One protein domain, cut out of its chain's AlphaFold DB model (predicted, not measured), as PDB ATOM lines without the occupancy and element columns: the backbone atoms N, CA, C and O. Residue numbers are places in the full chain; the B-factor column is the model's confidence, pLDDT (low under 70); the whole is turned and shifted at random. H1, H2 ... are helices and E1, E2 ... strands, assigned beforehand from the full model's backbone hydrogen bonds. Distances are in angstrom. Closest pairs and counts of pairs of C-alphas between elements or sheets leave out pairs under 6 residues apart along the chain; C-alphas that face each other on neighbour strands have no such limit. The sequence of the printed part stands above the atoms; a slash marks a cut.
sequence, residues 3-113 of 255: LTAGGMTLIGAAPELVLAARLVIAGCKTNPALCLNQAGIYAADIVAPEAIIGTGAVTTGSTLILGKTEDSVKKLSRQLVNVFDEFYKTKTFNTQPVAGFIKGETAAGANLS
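AT A GLANCE: This is residues 3 to 113 of the 255 residues of an uncharacterized protein of Raoultella ornithinolytica (UniProt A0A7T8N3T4). A small, strongly twisted sheet of four strands makes the core, with H1 and H2 packed over one face and residues 70 to 80 of the long helix H3 over the other. The rest of H3 reaches out beyond the sheet, and H4 folds back along it, so that the two form a helical hairpin as an arm. The printed part has 111 residues, with four named helices and four named strands in the order E1, E2, H1, H2, E3, E4, H3, H4. The sheet's order is E1, E2, E4, E3, mixed, and the class is mixed, helices and strands. The whole is compact, with a radius of gyration of the C-alphas of 13.6 A and spans of 41 by 30 by 21 A.

HOW THE PARTS SIT: Start at residues 3 to 5, the edge strand E1, which forms an antiparallel hairpin with E2, residues 8 to 12; look for N 5 and O 8, 2.9 A apart. Next comes H1, residues 15 to 27, on the sheet at a height of 8.2 A, over E2 and along the strands; its closest C-alphas to E2 are those of Val 18 and Gly 12, 5.6 A apart. H2, residues 32 to 38, is on the same face and touches H1 through residues 21 to 25 of H1 alone, the closest C-alphas being those of Ile 25 and Pro 32, 5.2 A apart. E3, residues 42 to 45, is the other edge strand and forms an antiparallel hairpin with E4, residues 63 to 67, where N 65 and O 44 are 2.8 A apart. E4 is also the parallel neighbour of E2, with N 66 and O 11 at 2.7 A. H3, residues 70 to 90, is on the opposite face at a height of 11.2 A, over E4 and E3; with H1 and H2 this gives three layers, helices on both faces of a sheet. H4, residues 96 to 107, is not on the sheet; it touches H3 at a shallow tilt of 20 degrees, opposite ways, the closest C-alphas being those of Gln 79 and Val 98, 6.1 A apart. In H1, H2, H3 and H4 every O i to N i+4 pair is within hydrogen-bond range.

IN THESE COORDINATES: Find C-alpha 3 at (178.767, 142.869, 139.029), where E1 begins. E2 measures 12.8 A from first to last C-alpha, H1 18.8 A and E4 13.3 A. Find C-alpha 70 at (165.435, 157.786, 137.314); from there H3 runs 30.0 A to C-alpha 90. H4 runs 16.2 A to C-alpha 107 at (162.905, 145.417, 124.590).

THE WHOLE: The two C-alphas farthest apart are those of Gly 27 and Thr 90, at 42.1 A. The printed part has no cut. The link from E3 to E4, residues 46 to 62, is long; the other links are tight. Look for pLDDT under 70 at residue 29, residues 49 to 60 and residues 105 to 110; the mean of the printed part is 78.9.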
ATOM      1  N   LEU A   3     177.302 142.851 139.073       82.25
ATOM      2  CA  LEU A   3     178.767 142.869 139.029       82.25
ATOM      3  C   LEU A   3     179.330 143.773 140.132       82.25
ATOM      4  O   LEU A   3     178.680 144.729 140.538       82.25
ATOM      5  N   THR A   4     180.540 143.498 140.609       82.50
ATOM      6  CA  THR A   4     181.204 144.288 141.650       82.50
ATOM      7  C   THR A   4     182.092 145.388 141.068       82.50
ATOM      8  O   THR A   4     182.845 145.172 140.117       82.50
ATOM      9  N   ALA A   5     182.028 146.592 141.641       81.06
ATOM     10  CA  ALA A   5     182.903 147.706 141.276       81.06
ATOM     11  C   ALA A   5     183.148 148.621 142.478       81.06
ATOM     12  O   ALA A   5     182.197 149.053 143.121       81.06
ATOM     13  N   GLY A   6     184.410 148.934 142.794       75.31
ATOM     14  CA  GLY A   6     184.737 149.855 143.895       75.31
ATOM     15  C   GLY A   6     184.209 149.407 145.267       75.31
ATOM     16  O   GLY A   6     183.915 150.246 146.112       75.31
ATOM     17  N   GLY A   7     184.038 148.096 145.465       78.44
ATOM     18  CA  GLY A   7     183.428 147.524 146.668       78.44
ATOM     19  C   GLY A   7     181.909 147.711 146.769       78.44
ATOM     20  O   GLY A   7     181.354 147.540 147.847       78.44
ATOM     21  N   MET A   8     181.238 148.058 145.668       83.25
ATOM     22  CA  MET A   8     179.779 148.101 145.543       83.25
ATOM     23  C   MET A   8     179.292 146.943 144.672       83.25
ATOM     24  O   MET A   8     179.988 146.529 143.740       83.25
ATOM     25  N   THR A   9     178.074 146.473 144.930       87.25
ATOM     26  CA  THR A   9     177.368 145.544 144.038       87.25
ATOM     27  C   THR A   9     176.493 146.349 143.091       87.25
ATOM     28  O   THR A   9     175.573 147.032 143.522       87.25
ATOM     29  N   LEU A  10     176.772 146.287 141.797       86.56
ATOM     30  CA  LEU A  10     176.007 146.962 140.758       86.56
ATOM     31  C   LEU A  10     174.979 146.005 140.185       86.56
ATOM     32  O   LEU A  10     175.350 144.925 139.737       86.56
ATOM     33  N   ILE A  11     173.716 146.407 140.132       86.00
ATOM     34  CA  ILE A  11     172.623 145.640 139.541       86.00
ATOM     35  C   ILE A  11     171.989 146.481 138.443       86.00
ATOM     36  O   ILE A  11     171.571 147.601 138.688       86.00
ATOM     37  N   GLY A  12     171.872 145.949 137.232       84.81
ATOM     38  CA  GLY A  12     171.218 146.646 136.124       84.81
ATOM     39  C   GLY A  12     170.419 145.710 135.231       84.81
ATOM     40  O   GLY A  12     170.637 144.493 135.224       84.81
ATOM     41  N   ALA A  13     169.492 146.283 134.463       79.12
ATOM     42  CA  ALA A  13     168.660 145.532 133.527       79.12
ATOM     43  C   ALA A  13     169.446 145.003 132.308       79.12
ATOM     44  O   ALA A  13     169.119 143.935 131.804       79.12
ATOM     45  N   ALA A  14     170.515 145.690 131.887       80.88
ATOM     46  CA  ALA A  14     171.325 145.331 130.717       80.88
ATOM     47  C   ALA A  14     172.817 145.142 131.069       80.88
ATOM     48  O   ALA A  14     173.325 145.869 131.933       80.88
ATOM     49  N   PRO A  15     173.534 144.204 130.417       79.44
ATOM     50  CA  PRO A  15     174.946 143.937 130.715       79.44
ATOM     51  C   PRO A  15     175.838 145.134 130.393       79.44
ATOM     52  O   PRO A  15     176.714 145.484 131.181       79.44
ATOM     53  N   GLU A  16     175.587 145.792 129.263       82.25
ATOM     54  CA  GLU A  16     176.371 146.925 128.773       82.25
ATOM     55  C   GLU A  16     176.273 148.110 129.737       82.25
ATOM     56  O   GLU A  16     177.259 148.809 129.961       82.25
ATOM     57  N   LEU A  17     175.104 148.315 130.356       86.06
ATOM     58  CA  LEU A  17     174.893 149.370 131.349       86.06
ATOM     59  C   LEU A  17     175.700 149.115 132.626       86.06
ATOM     60  O   LEU A  17     176.350 150.025 133.139       86.06
ATOM     61  N   VAL A  18     175.682 147.877 133.125       87.25
ATOM     62  CA  VAL A  18     176.459 147.481 134.310       87.25
ATOM     63  C   VAL A  18     177.959 147.597 134.025       87.25
ATOM     64  O   VAL A  18     178.715 148.086 134.865       87.25
ATOM     65  N   LEU A  19     178.389 147.218 132.819       86.06
ATOM     66  CA  LEU A  19     179.773 147.356 132.375       86.06
ATOM     67  C   LEU A  19     180.204 148.826 132.296       86.06
ATOM     68  O   LEU A  19     181.254 149.188 132.824       86.06
ATOM     69  N   ALA A  20     179.384 149.682 131.682       88.62
ATOM     70  CA  ALA A  20     179.638 151.117 131.608       88.62
ATOM     71  C   ALA A  20     179.750 151.734 133.011       88.62
ATOM     72  O   ALA A  20     180.697 152.469 133.285       88.62
ATOM     73  N   ALA A  21     178.848 151.374 133.926       90.38
ATOM     74  CA  ALA A  21     178.896 151.841 135.307       90.38
ATOM     75  C   ALA A  21     180.183 151.412 136.027       90.38
ATOM     76  O   ALA A  21     180.814 152.243 136.682       90.38
ATOM     77  N   ARG A  22     180.629 150.157 135.853       89.25
ATOM     78  CA  ARG A  22     181.918 149.680 136.385       89.25
ATOM     79  C   ARG A  22     183.072 150.576 135.932       89.25
ATOM     80  O   ARG A  22     183.897 150.964 136.756       89.25
ATOM     81  N   LEU A  23     183.120 150.919 134.643       88.69
ATOM     82  CA  LEU A  23     184.169 151.774 134.077       88.69
ATOM     83  C   LEU A  23     184.148 153.189 134.659       88.69
ATOM     84  O   LEU A  23     185.198 153.717 135.028       88.69
ATOM     85  N   VAL A  24     182.958 153.779 134.774       88.94
ATOM     86  CA  VAL A  24     182.766 155.114 135.357       88.94
ATOM     87  C   VAL A  24     183.239 155.139 136.812       88.94
ATOM     88  O   VAL A  24     184.010 156.017 137.201       88.94
ATOM     89  N   ILE A  25     182.836 154.143 137.603       88.44
ATOM     90  CA  ILE A  25     183.217 154.012 139.015       88.44
ATOM     91  C   ILE A  25     184.725 153.813 139.160       88.44
ATOM     92  O   ILE A  25     185.350 154.444 140.012       88.44
ATOM     93  N   ALA A  26     185.329 152.967 138.320       84.88
ATOM     94  CA  ALA A  26     186.768 152.726 138.360       84.88
ATOM     95  C   ALA A  26     187.560 154.028 138.153       84.88
ATOM     96  O   ALA A  26     188.541 154.259 138.861       84.88
ATOM     97  N   GLY A  27     187.097 154.900 137.250       77.00
ATOM     98  CA  GLY A  27     187.683 156.219 137.002       77.00
ATOM     99  C   GLY A  27     187.355 157.298 138.039       77.00
ATOM    100  O   GLY A  27     188.002 158.342 138.026       77.00
ATOM    101  N   CYS A  28     186.393 157.070 138.939       79.88
ATOM    102  CA  CYS A  28     185.878 158.097 139.842       79.88
ATOM    103  C   CYS A  28     185.601 157.564 141.253       79.88
ATOM    104  O   CYS A  28     184.475 157.248 141.637       79.88
ATOM    105  N   LYS A  29     186.668 157.500 142.052       67.75
ATOM    106  CA  LYS A  29     186.634 156.928 143.407       67.75
ATOM    107  C   LYS A  29     186.056 157.852 144.472       67.75
ATOM    108  O   LYS A  29     185.589 157.366 145.492       67.75
ATOM    109  N   THR A  30     186.122 159.165 144.270       73.81
ATOM    110  CA  THR A  30     185.743 160.153 145.292       73.81
ATOM    111  C   THR A  30     184.235 160.318 145.418       73.81
ATOM    112  O   THR A  30     183.734 160.487 146.523       73.81
ATOM    113  N   ASN A  31     183.505 160.264 144.300       79.12
ATOM    114  CA  ASN A  31     182.048 160.323 144.301       79.12
ATOM    115  C   ASN A  31     181.462 159.494 143.142       79.12
ATOM    116  O   ASN A  31     181.120 160.043 142.087       79.12
ATOM    117  N   PRO A  32     181.336 158.165 143.329       80.94
ATOM    118  CA  PRO A  32     180.810 157.259 142.314       80.94
ATOM    119  C   PRO A  32     179.431 157.669 141.784       80.94
ATOM    120  O   PRO A  32     179.203 157.646 140.577       80.94
ATOM    121  N   ALA A  33     178.523 158.104 142.666       81.31
ATOM    122  CA  ALA A  33     177.167 158.505 142.293       81.31
ATOM    123  C   ALA A  33     177.150 159.746 141.387       81.31
ATOM    124  O   ALA A  33     176.439 159.770 140.379       81.31
ATOM    125  N   LEU A  34     177.965 160.757 141.710       83.31
ATOM    126  CA  LEU A  34     178.104 161.955 140.880       83.31
ATOM    127  C   LEU A  34     178.626 161.601 139.485       83.31
ATOM    128  O   LEU A  34     178.090 162.074 138.485       83.31
ATOM    129  N   CYS A  35     179.639 160.743 139.410       87.44
ATOM    130  CA  CYS A  35     180.236 160.354 138.139       87.44
ATOM    131  C   CYS A  35     179.309 159.492 137.282       87.44
ATOM    132  O   CYS A  35     179.249 159.695 136.069       87.44
ATOM    133  N   LEU A  36     178.521 158.598 137.890       89.00
ATOM    134  CA  LEU A  36     177.465 157.870 137.181       89.00
ATOM    135  C   LEU A  36     176.464 158.843 136.547       89.00
ATOM    136  O   LEU A  36     176.205 158.749 135.349       89.00
ATOM    137  N   ASN A  37     176.001 159.852 137.290       86.31
ATOM    138  CA  ASN A  37     175.082 160.866 136.763       86.31
ATOM    139  C   ASN A  37     175.714 161.699 135.626       86.31
ATOM    140  O   ASN A  37     175.112 161.906 134.561       86.31
ATOM    141  N   GLN A  38     176.973 162.112 135.796       86.81
ATOM    142  CA  GLN A  38     177.733 162.787 134.742       86.81
ATOM    143  C   GLN A  38     177.865 161.918 133.485       86.81
ATOM    144  O   GLN A  38     177.739 162.445 132.383       86.81
ATOM    145  N   ALA A  39     177.992 160.599 133.635       88.00
ATOM    146  CA  ALA A  39     177.979 159.627 132.541       88.00
ATOM    147  C   ALA A  39     176.563 159.262 132.035       88.00
ATOM    148  O   ALA A  39     176.415 158.423 131.147       88.00
ATOM    149  N   GLY A  40     175.501 159.870 132.575       87.38
ATOM    150  CA  GLY A  40     174.115 159.595 132.177       87.38
ATOM    151  C   GLY A  40     173.561 158.261 132.683       87.38
ATOM    152  O   GLY A  40     172.593 157.757 132.119       87.38
ATOM    153  N   ILE A  41     174.178 157.686 133.714       89.00
ATOM    154  CA  ILE A  41     173.725 156.480 134.402       89.00
ATOM    155  C   ILE A  41     173.082 156.903 135.721       89.00
ATOM    156  O   ILE A  41     173.714 157.545 136.561       89.00
ATOM    157  N   TYR A  42     171.826 156.524 135.914       87.69
ATOM    158  CA  TYR A  42     171.125 156.742 137.172       87.69
ATOM    159  C   TYR A  42     171.403 155.562 138.093       87.69
ATOM    160  O   TYR A  42     171.389 154.412 137.651       87.69
ATOM    161  N   ALA A  43     171.655 155.856 139.364       87.12
ATOM    162  CA  ALA A  43     171.912 154.862 140.389       87.12
ATOM    163  C   ALA A  43     171.107 155.185 141.651       87.12
ATOM    164  O   ALA A  43     170.994 156.356 142.018       87.12
ATOM    165  N   ALA A  44     170.581 154.156 142.310       83.62
ATOM    166  CA  ALA A  44     169.967 154.256 143.632       83.62
ATOM    167  C   ALA A  44     170.442 153.107 144.519       83.62
ATOM    168  O   ALA A  44     170.681 152.007 144.021       83.62
ATOM    169  N   ASP A  45     170.567 153.352 145.819       80.75
ATOM    170  CA  ASP A  45     170.802 152.279 146.782       80.75
ATOM    171  C   ASP A  45     169.504 151.481 146.968       80.75
ATOM    172  O   ASP A  45     168.430 152.063 147.122       80.75
ATOM    173  N   ILE A  46     169.589 150.151 146.953       75.44
ATOM    174  CA  ILE A  46     168.426 149.283 147.171       75.44
ATOM    175  C   ILE A  46     167.773 149.503 148.548       75.44
ATOM    176  O   ILE A  46     166.569 149.297 148.684       75.44
ATOM    177  N   VAL A  47     168.548 149.923 149.557       73.75
ATOM    178  CA  VAL A  47     168.063 150.179 150.926       73.75
ATOM    179  C   VAL A  47     167.374 151.542 151.035       73.75
ATOM    180  O   VAL A  47     166.478 151.714 151.856       73.75
ATOM    181  N   ALA A  48     167.767 152.498 150.193       70.31
ATOM    182  CA  ALA A  48     167.200 153.843 150.145       70.31
ATOM    183  C   ALA A  48     166.856 154.226 148.692       70.31
ATOM    184  O   ALA A  48     167.497 155.110 148.111       70.31
ATOM    185  N   PRO A  49     165.856 153.564 148.079       65.62
ATOM    186  CA  PRO A  49     165.543 153.733 146.663       65.62
ATOM    187  C   PRO A  49     164.978 155.117 146.322       65.62
ATOM    188  O   PRO A  49     164.919 155.484 145.150       65.62
ATOM    189  N   GLU A  50     164.564 155.901 147.318       65.75
ATOM    190  CA  GLU A  50     164.134 157.294 147.173       65.75
ATOM    191  C   GLU A  50     165.309 158.276 147.092       65.75
ATOM    192  O   GLU A  50     165.133 159.381 146.580       65.75
ATOM    193  N   ALA A  51     166.510 157.885 147.538       64.75
ATOM    194  CA  ALA A  51     167.719 158.712 147.524       64.75
ATOM    195  C   ALA A  51     168.377 158.744 146.135       64.75
ATOM    196  O   ALA A  51     169.593 158.596 145.981       64.75
ATOM    197  N   ILE A  52     167.559 158.913 145.097       57.47
ATOM    198  CA  ILE A  52     168.046 158.991 143.729       57.47
ATOM    199  C   ILE A  52     168.666 160.367 143.560       57.47
ATOM    200  O   ILE A  52     167.954 161.349 143.400       57.47
ATOM    201  N   ILE A  53     170.001 160.398 143.578       53.94
ATOM    202  CA  ILE A  53     170.882 161.521 143.216       53.94
ATOM    203  C   ILE A  53     171.384 162.370 144.401       53.94
ATOM    204  O   ILE A  53     170.663 163.130 145.036       53.94
ATOM    205  N   GLY A  54     172.708 162.337 144.589       52.00
ATOM    206  CA  GLY A  54     173.501 163.519 144.950       52.00
ATOM    207  C   GLY A  54     173.668 163.883 146.427       52.00
ATOM    208  O   GLY A  54     174.510 164.730 146.709       52.00
ATOM    209  N   THR A  55     172.943 163.275 147.365       42.91
ATOM    210  CA  THR A  55     172.985 163.701 148.783       42.91
ATOM    211  C   THR A  55     173.394 162.615 149.778       42.91
ATOM    212  O   THR A  55     173.753 162.940 150.908       42.91
ATOM    213  N   GLY A  56     173.403 161.342 149.374       52.06
ATOM    214  CA  GLY A  56     173.840 160.223 150.213       52.06
ATOM    215  C   GLY A  56     175.254 159.758 149.872       52.06
ATOM    216  O   GLY A  56     175.588 159.588 148.698       52.06
ATOM    217  N   ALA A  57     176.082 159.518 150.890       52.94
ATOM    218  CA  ALA A  57     177.346 158.817 150.710       52.94
ATOM    219  C   ALA A  57     177.043 157.384 150.254       52.94
ATOM    220  O   ALA A  57     176.573 156.569 151.042       52.94
ATOM    221  N   VAL A  58     177.299 157.072 148.983       62.00
ATOM    222  CA  VAL A  58     177.361 155.674 148.556       62.00
ATOM    223  C   VAL A  58     178.621 155.088 149.174       62.00
ATOM    224  O   VAL A  58     179.736 155.467 148.807       62.00
ATOM    225  N   THR A  59     178.441 154.212 150.153       62.00
ATOM    226  CA  THR A  59     179.545 153.594 150.877       62.00
ATOM    227  C   THR A  59     179.935 152.269 150.241       62.00
ATOM    228  O   THR A  59     179.147 151.598 149.573       62.00
ATOM    229  N   THR A  60     181.172 151.848 150.484       65.94
ATOM    230  CA  THR A  60     181.583 150.461 150.258       65.94
ATOM    231  C   THR A  60     180.583 149.509 150.929       65.94
ATOM    232  O   THR A  60     180.172 149.747 152.062       65.94
ATOM    233  N   GLY A  61     180.167 148.455 150.225       72.12
ATOM    234  CA  GLY A  61     179.134 147.513 150.666       72.12
ATOM    235  C   GLY A  61     177.721 147.815 150.151       72.12
ATOM    236  O   GLY A  61     176.866 146.934 150.219       72.12
ATOM    237  N   SER A  62     177.472 149.002 149.582       80.19
ATOM    238  CA  SER A  62     176.169 149.331 148.991       80.19
ATOM    239  C   SER A  62     175.842 148.459 147.777       80.19
ATOM    240  O   SER A  62     176.712 148.088 146.978       80.19
ATOM    241  N   THR A  63     174.549 148.177 147.611       84.12
ATOM    242  CA  THR A  63     174.002 147.571 146.395       84.12
ATOM    243  C   THR A  63     173.287 148.647 145.592       84.12
ATOM    244  O   THR A  63     172.242 149.148 146.001       84.12
ATOM    245  N   LEU A  64     173.865 149.006 144.449       86.44
ATOM    246  CA  LEU A  64     173.348 150.033 143.560       86.44
ATOM    247  C   LEU A  64     172.515 149.424 142.442       86.44
ATOM    248  O   LEU A  64     173.003 148.601 141.668       86.44
ATOM    249  N   ILE A  65     171.286 149.899 142.305       86.56
ATOM    250  CA  ILE A  65     170.428 149.634 141.158       86.56
ATOM    251  C   ILE A  65     170.690 150.696 140.094       86.56
ATOM    252  O   ILE A  65     170.613 151.889 140.372       86.56
ATOM    253  N   LEU A  66     170.997 150.259 138.878       87.44
ATOM    254  CA  LEU A  66     171.393 151.078 137.744       87.44
ATOM    255  C   LEU A  66     170.302 151.105 136.680       87.44
ATOM    256  O   LEU A  66     169.717 150.074 136.336       87.44
ATOM    257  N   GLY A  67     170.103 152.276 136.091       86.81
ATOM    258  CA  GLY A  67     169.124 152.486 135.035       86.81
ATOM    259  C   GLY A  67     169.497 153.648 134.128       86.81
ATOM    260  O   GLY A  67     170.344 154.485 134.448       86.81
ATOM    261  N   LYS A  68     168.859 153.688 132.960       84.38
ATOM    262  CA  LYS A  68     169.038 154.780 131.990       84.38
ATOM    263  C   LYS A  68     168.281 156.039 132.393       84.38
ATOM    264  O   LYS A  68     168.622 157.125 131.940       84.38
ATOM    265  N   THR A  69     167.245 155.875 133.207       83.75
ATOM    266  CA  THR A  69     166.392 156.949 133.714       83.75
ATOM    267  C   THR A  69     166.131 156.746 135.199       83.75
ATOM    268  O   THR A  69     166.131 155.615 135.691       83.75
ATOM    269  N   GLU A  70     165.849 157.830 135.911       83.12
ATOM    270  CA  GLU A  70     165.435 157.786 137.314       83.12
ATOM    271  C   GLU A  70     164.225 156.860 137.537       83.12
ATOM    272  O   GLU A  70     164.243 156.015 138.431       83.12
ATOM    273  N   ASP A  71     163.213 156.945 136.671       84.19
ATOM    274  CA  ASP A  71     162.013 156.107 136.756       84.19
ATOM    275  C   ASP A  71     162.315 154.612 136.619       84.19
ATOM    276  O   ASP A  71     161.725 153.798 137.336       84.19
ATOM    277  N   SER A  72     163.238 154.238 135.721       82.75
ATOM    278  CA  SER A  72     163.653 152.838 135.558       82.75
ATOM    279  C   SER A  72     164.304 152.303 136.837       82.75
ATOM    280  O   SER A  72     163.989 151.199 137.284       82.75
ATOM    281  N   VAL A  73     165.129 153.127 137.492       85.50
ATOM    282  CA  VAL A  73     165.787 152.784 138.756       85.50
ATOM    283  C   VAL A  73     164.770 152.659 139.889       85.50
ATOM    284  O   VAL A  73     164.794 151.655 140.603       85.50
ATOM    285  N   LYS A  74     163.836 153.614 140.034       84.69
ATOM    286  CA  LYS A  74     162.771 153.560 141.060       84.69
ATOM    287  C   LYS A  74     161.944 152.290 140.936       84.69
ATOM    288  O   LYS A  74     161.708 151.606 141.930       84.69
ATOM    289  N   LYS A  75     161.502 151.971 139.717       84.88
ATOM    290  CA  LYS A  75     160.664 150.796 139.446       84.88
ATOM    291  C   LYS A  75     161.403 149.498 139.754       84.88
ATOM    292  O   LYS A  75     160.860 148.671 140.484       84.88
ATOM    293  N   LEU A  76     162.638 149.348 139.268       83.19
ATOM    294  CA  LEU A  76     163.442 148.151 139.524       83.19
ATOM    295  C   LEU A  76     163.752 147.981 141.017       83.19
ATOM    296  O   LEU A  76     163.605 146.885 141.551       83.19
ATOM    297  N   SER A  77     164.119 149.065 141.702       83.38
ATOM    298  CA  SER A  77     164.428 149.022 143.135       83.38
ATOM    299  C   SER A  77     163.203 148.625 143.959       83.38
ATOM    300  O   SER A  77     163.287 147.720 144.783       83.38
ATOM    301  N   ARG A  78     162.033 149.217 143.675       84.88
ATOM    302  CA  ARG A  78     160.768 148.846 144.332       84.88
ATOM    303  C   ARG A  78     160.397 147.391 144.090       84.88
ATOM    304  O   ARG A  78     159.995 146.707 145.022       84.88
ATOM    305  N   GLN A  79     160.544 146.903 142.859       84.50
ATOM    306  CA  GLN A  79     160.274 145.497 142.577       84.50
ATOM    307  C   GLN A  79     161.209 144.564 143.344       84.50
ATOM    308  O   GLN A  79     160.738 143.566 143.878       84.50
ATOM    309  N   LEU A  80     162.498 144.888 143.444       82.12
ATOM    310  CA  LEU A  80     163.439 144.087 144.226       82.12
ATOM    311  C   LEU A  80     163.062 144.066 145.710       82.12
ATOM    312  O   LEU A  80     162.964 142.984 146.284       82.12
ATOM    313  N   VAL A  81     162.781 145.228 146.309       84.38
ATOM    314  CA  VAL A  81     162.336 145.326 147.711       84.38
ATOM    315  C   VAL A  81     161.062 144.512 147.944       84.38
ATOM    316  O   VAL A  81     161.007 143.740 148.899       84.38
ATOM    317  N   ASN A  82     160.082 144.606 147.042       85.69
ATOM    318  CA  ASN A  82     158.836 143.845 147.144       85.69
ATOM    319  C   ASN A  82     159.070 142.330 147.086       85.69
ATOM    320  O   ASN A  82     158.472 141.601 147.869       85.69
ATOM    321  N   VAL A  83     159.959 141.846 146.209       85.50
ATOM    322  CA  VAL A  83     160.296 140.412 146.130       85.50
ATOM    323  C   VAL A  83     160.931 139.918 147.429       85.50
ATOM    324  O   VAL A  83     160.619 138.817 147.885       85.50
ATOM    325  N   PHE A  84     161.804 140.719 148.046       82.06
ATOM    326  CA  PHE A  84     162.389 140.365 149.337       82.06
ATOM    327  C   PHE A  84     161.350 140.384 150.459       82.06
ATOM    328  O   PHE A  84     161.304 139.439 151.242       82.06
ATOM    329  N   ASP A  85     160.504 141.410 150.529       85.81
ATOM    330  CA  ASP A  85     159.444 141.512 151.537       85.81
ATOM    331  C   ASP A  85     158.432 140.357 151.427       85.81
ATOM    332  O   ASP A  85     158.119 139.704 152.426       85.81
ATOM    333  N   GLU A  86     157.995 140.026 150.207       86.06
ATOM    334  CA  GLU A  86     157.172 138.841 149.944       86.06
ATOM    335  C   GLU A  86     157.886 137.571 150.397       86.06
ATOM    336  O   GLU A  86     157.318 136.810 151.175       86.06
ATOM    337  N   PHE A  87     159.147 137.367 150.008       84.75
ATOM    338  CA  PHE A  87     159.921 136.207 150.449       84.75
ATOM    339  C   PHE A  87     160.010 136.103 151.978       84.75
ATOM    340  O   PHE A  87     159.851 135.014 152.533       84.75
ATOM    341  N   TYR A  88     160.219 137.215 152.686       84.75
ATOM    342  CA  TYR A  88     160.254 137.208 154.149       84.75
ATOM    343  C   TYR A  88     158.926 136.747 154.757       84.75
ATOM    344  O   TYR A  88     158.950 135.954 155.709       84.75
ATOM    345  N   LYS A  89     157.802 137.198 154.187       88.94
ATOM    346  CA  LYS A  89     156.435 136.901 154.644       88.94
ATOM    347  C   LYS A  89     155.975 135.494 154.274       88.94
ATOM    348  O   LYS A  89     155.479 134.769 155.130       88.94
ATOM    349  N   THR A  90     156.132 135.106 153.015       88.94
ATOM    350  CA  THR A  90     155.541 133.884 152.453       88.94
ATOM    351  C   THR A  90     156.527 132.723 152.368       88.94
ATOM    352  O   THR A  90     156.113 131.597 152.106       88.94
ATOM    353  N   LYS A  91     157.830 132.976 152.563       86.38
ATOM    354  CA  LYS A  91     158.934 132.028 152.303       86.38
ATOM    355  C   LYS A  91     159.024 131.559 150.847       86.38
ATOM    356  O   LYS A  91     159.783 130.641 150.546       86.38
ATOM    357  N   THR A  92     158.302 132.204 149.930       80.25
ATOM    358  CA  THR A  92     158.335 131.899 148.496       80.25
ATOM    359  C   THR A  92     159.068 132.998 147.747       80.25
ATOM    360  O   THR A  92     158.710 134.168 147.850       80.25
ATOM    361  N   PHE A  93     160.078 132.634 146.961       79.00
ATOM    362  CA  PHE A  93     160.851 133.595 146.180       79.00
ATOM    363  C   PHE A  93     160.268 133.728 144.765       79.00
ATOM    364  O   PHE A  93     160.394 132.808 143.957       79.00
ATOM    365  N   ASN A  94     159.615 134.857 144.462       79.62
ATOM    366  CA  ASN A  94     158.980 135.107 143.164       79.62
ATOM    367  C   ASN A  94     159.725 136.186 142.366       79.62
ATOM    368  O   ASN A  94     159.570 137.377 142.605       79.62
ATOM    369  N   THR A  95     160.499 135.781 141.362       81.75
ATOM    370  CA  THR A  95     161.271 136.713 140.522       81.75
ATOM    371  C   THR A  95     160.545 137.164 139.256       81.75
ATOM    372  O   THR A  95     161.095 137.979 138.514       81.75
ATOM    373  N   GLN A  96     159.322 136.682 138.994       83.62
ATOM    374  CA  GLN A  96     158.578 137.010 137.769       83.62
ATOM    375  C   GLN A  96     158.403 138.521 137.540       83.62
ATOM    376  O   GLN A  96     158.640 138.961 136.413       83.62
ATOM    377  N   PRO A  97     158.077 139.349 138.558       80.00
ATOM    378  CA  PRO A  97     157.936 140.792 138.360       80.00
ATOM    379  C   PRO A  97     159.235 141.455 137.882       80.00
ATOM    380  O   PRO A  97     159.214 142.242 136.936       80.00
ATOM    381  N   VAL A  98     160.364 141.073 138.491       79.50
ATOM    382  CA  VAL A  98     161.704 141.581 138.157       79.50
ATOM    383  C   VAL A  98     162.134 141.096 136.772       79.50
ATOM    384  O   VAL A  98     162.641 141.878 135.969       79.50
ATOM    385  N   ALA A  99     161.894 139.822 136.453       78.38
ATOM    386  CA  ALA A  99     162.190 139.261 135.139       78.38
ATOM    387  C   ALA A  99     161.376 139.949 134.029       78.38
ATOM    388  O   ALA A  99     161.924 140.287 132.979       78.38
ATOM    389  N   GLY A 100     160.089 140.212 134.278       76.88
ATOM    390  CA  GLY A 100     159.214 140.951 133.369       76.88
ATOM    391  C   GLY A 100     159.698 142.379 133.122       76.88
ATOM    392  O   GLY A 100     159.746 142.818 131.973       76.88
ATOM    393  N   PHE A 101     160.139 143.076 134.171       79.06
ATOM    394  CA  PHE A 101     160.706 144.420 134.049       79.06
ATOM    395  C   PHE A 101     162.018 144.434 133.258       79.06
ATOM    396  O   PHE A 101     162.150 145.210 132.314       79.06
ATOM    397  N   ILE A 102     162.961 143.540 133.579       75.88
ATOM    398  CA  ILE A 102     164.233 143.419 132.850       75.88
ATOM    399  C   ILE A 102     163.973 143.147 131.364       75.88
ATOM    400  O   ILE A 102     164.596 143.766 130.499       75.88
ATOM    401  N   LYS A 103     163.021 142.258 131.054       75.31
ATOM    402  CA  LYS A 103     162.623 141.957 129.675       75.31
ATOM    403  C   LYS A 103     162.028 143.184 128.972       75.31
ATOM    404  O   LYS A 103     162.358 143.422 127.812       75.31
ATOM    405  N   GLY A 104     161.211 143.974 129.669       71.06
ATOM    406  CA  GLY A 104     160.653 145.233 129.165       71.06
ATOM    407  C   GLY A 104     161.719 146.290 128.855       71.06
ATOM    408  O   GLY A 104     161.722 146.845 127.760       71.06
ATOM    409  N   GLU A 105     162.672 146.508 129.764       69.44
ATOM    410  CA  GLU A 105     163.801 147.436 129.560       69.44
ATOM    411  C   GLU A 105     164.734 146.983 128.428       69.44
ATOM    412  O   GLU A 105     165.228 147.801 127.653       69.44
ATOM    413  N   THR A 106     164.941 145.672 128.288       65.06
ATOM    414  CA  THR A 106     165.735 145.103 127.187       65.06
ATOM    415  C   THR A 106     165.043 145.326 125.836       65.06
ATOM    416  O   THR A 106     165.697 145.673 124.852       65.06
ATOM    417  N   ALA A 107     163.713 145.182 125.788       60.19
ATOM    418  CA  ALA A 107     162.905 145.417 124.590       60.19
ATOM    419  C   ALA A 107     162.786 146.909 124.220       60.19
ATOM    420  O   ALA A 107     162.735 147.234 123.037       60.19
ATOM    421  N   ALA A 108     162.823 147.820 125.204       56.84
ATOM    422  CA  ALA A 108     162.837 149.277 125.010       56.84
ATOM    423  C   ALA A 108     164.173 149.824 124.448       56.84
ATOM    424  O   ALA A 108     164.379 151.035 124.352       56.84
ATOM    425  N   GLY A 109     165.075 148.927 124.046       52.50
ATOM    426  CA  GLY A 109     166.335 149.203 123.375       52.50
ATOM    427  C   GLY A 109     167.496 148.774 124.256       52.50
ATOM    428  O   GLY A 109     167.794 149.429 125.241       52.50
ATOM    429  N   ALA A 110     168.210 147.714 123.893       56.56
ATOM    430  CA  ALA A 110     169.375 147.215 124.635       56.56
ATOM    431  C   ALA A 110     170.580 148.186 124.662       56.56
ATOM    432  O   ALA A 110     171.568 147.945 125.346       56.56
ATOM    433  N   ASN A 111     170.506 149.312 123.948       70.12
ATOM    434  CA  ASN A 111     171.633 150.222 123.776       70.12
ATOM    435  C   ASN A 111     171.791 151.195 124.953       70.12
ATOM    436  O   ASN A 111     170.808 151.670 125.531       70.12
ATOM    437  N   LEU A 112     173.043 151.524 125.278       80.31
ATOM    438  CA  LEU A 112     173.388 152.616 126.190       80.31
ATOM    439  C   LEU A 112     172.709 153.927 125.761       80.31
ATOM    440  O   LEU A 112     172.453 154.142 124.575       80.31
ATOM    441  N   SER A 113     172.453 154.826 126.717       84.44
ATOM    442  CA  SER A 113     172.091 156.203 126.361       84.44
ATOM    443  C   SER A 113     173.223 156.832 125.537       84.44
ATOM    444  O   SER A 113     174.387 156.484 125.747       84.44
TER     445      SER A 113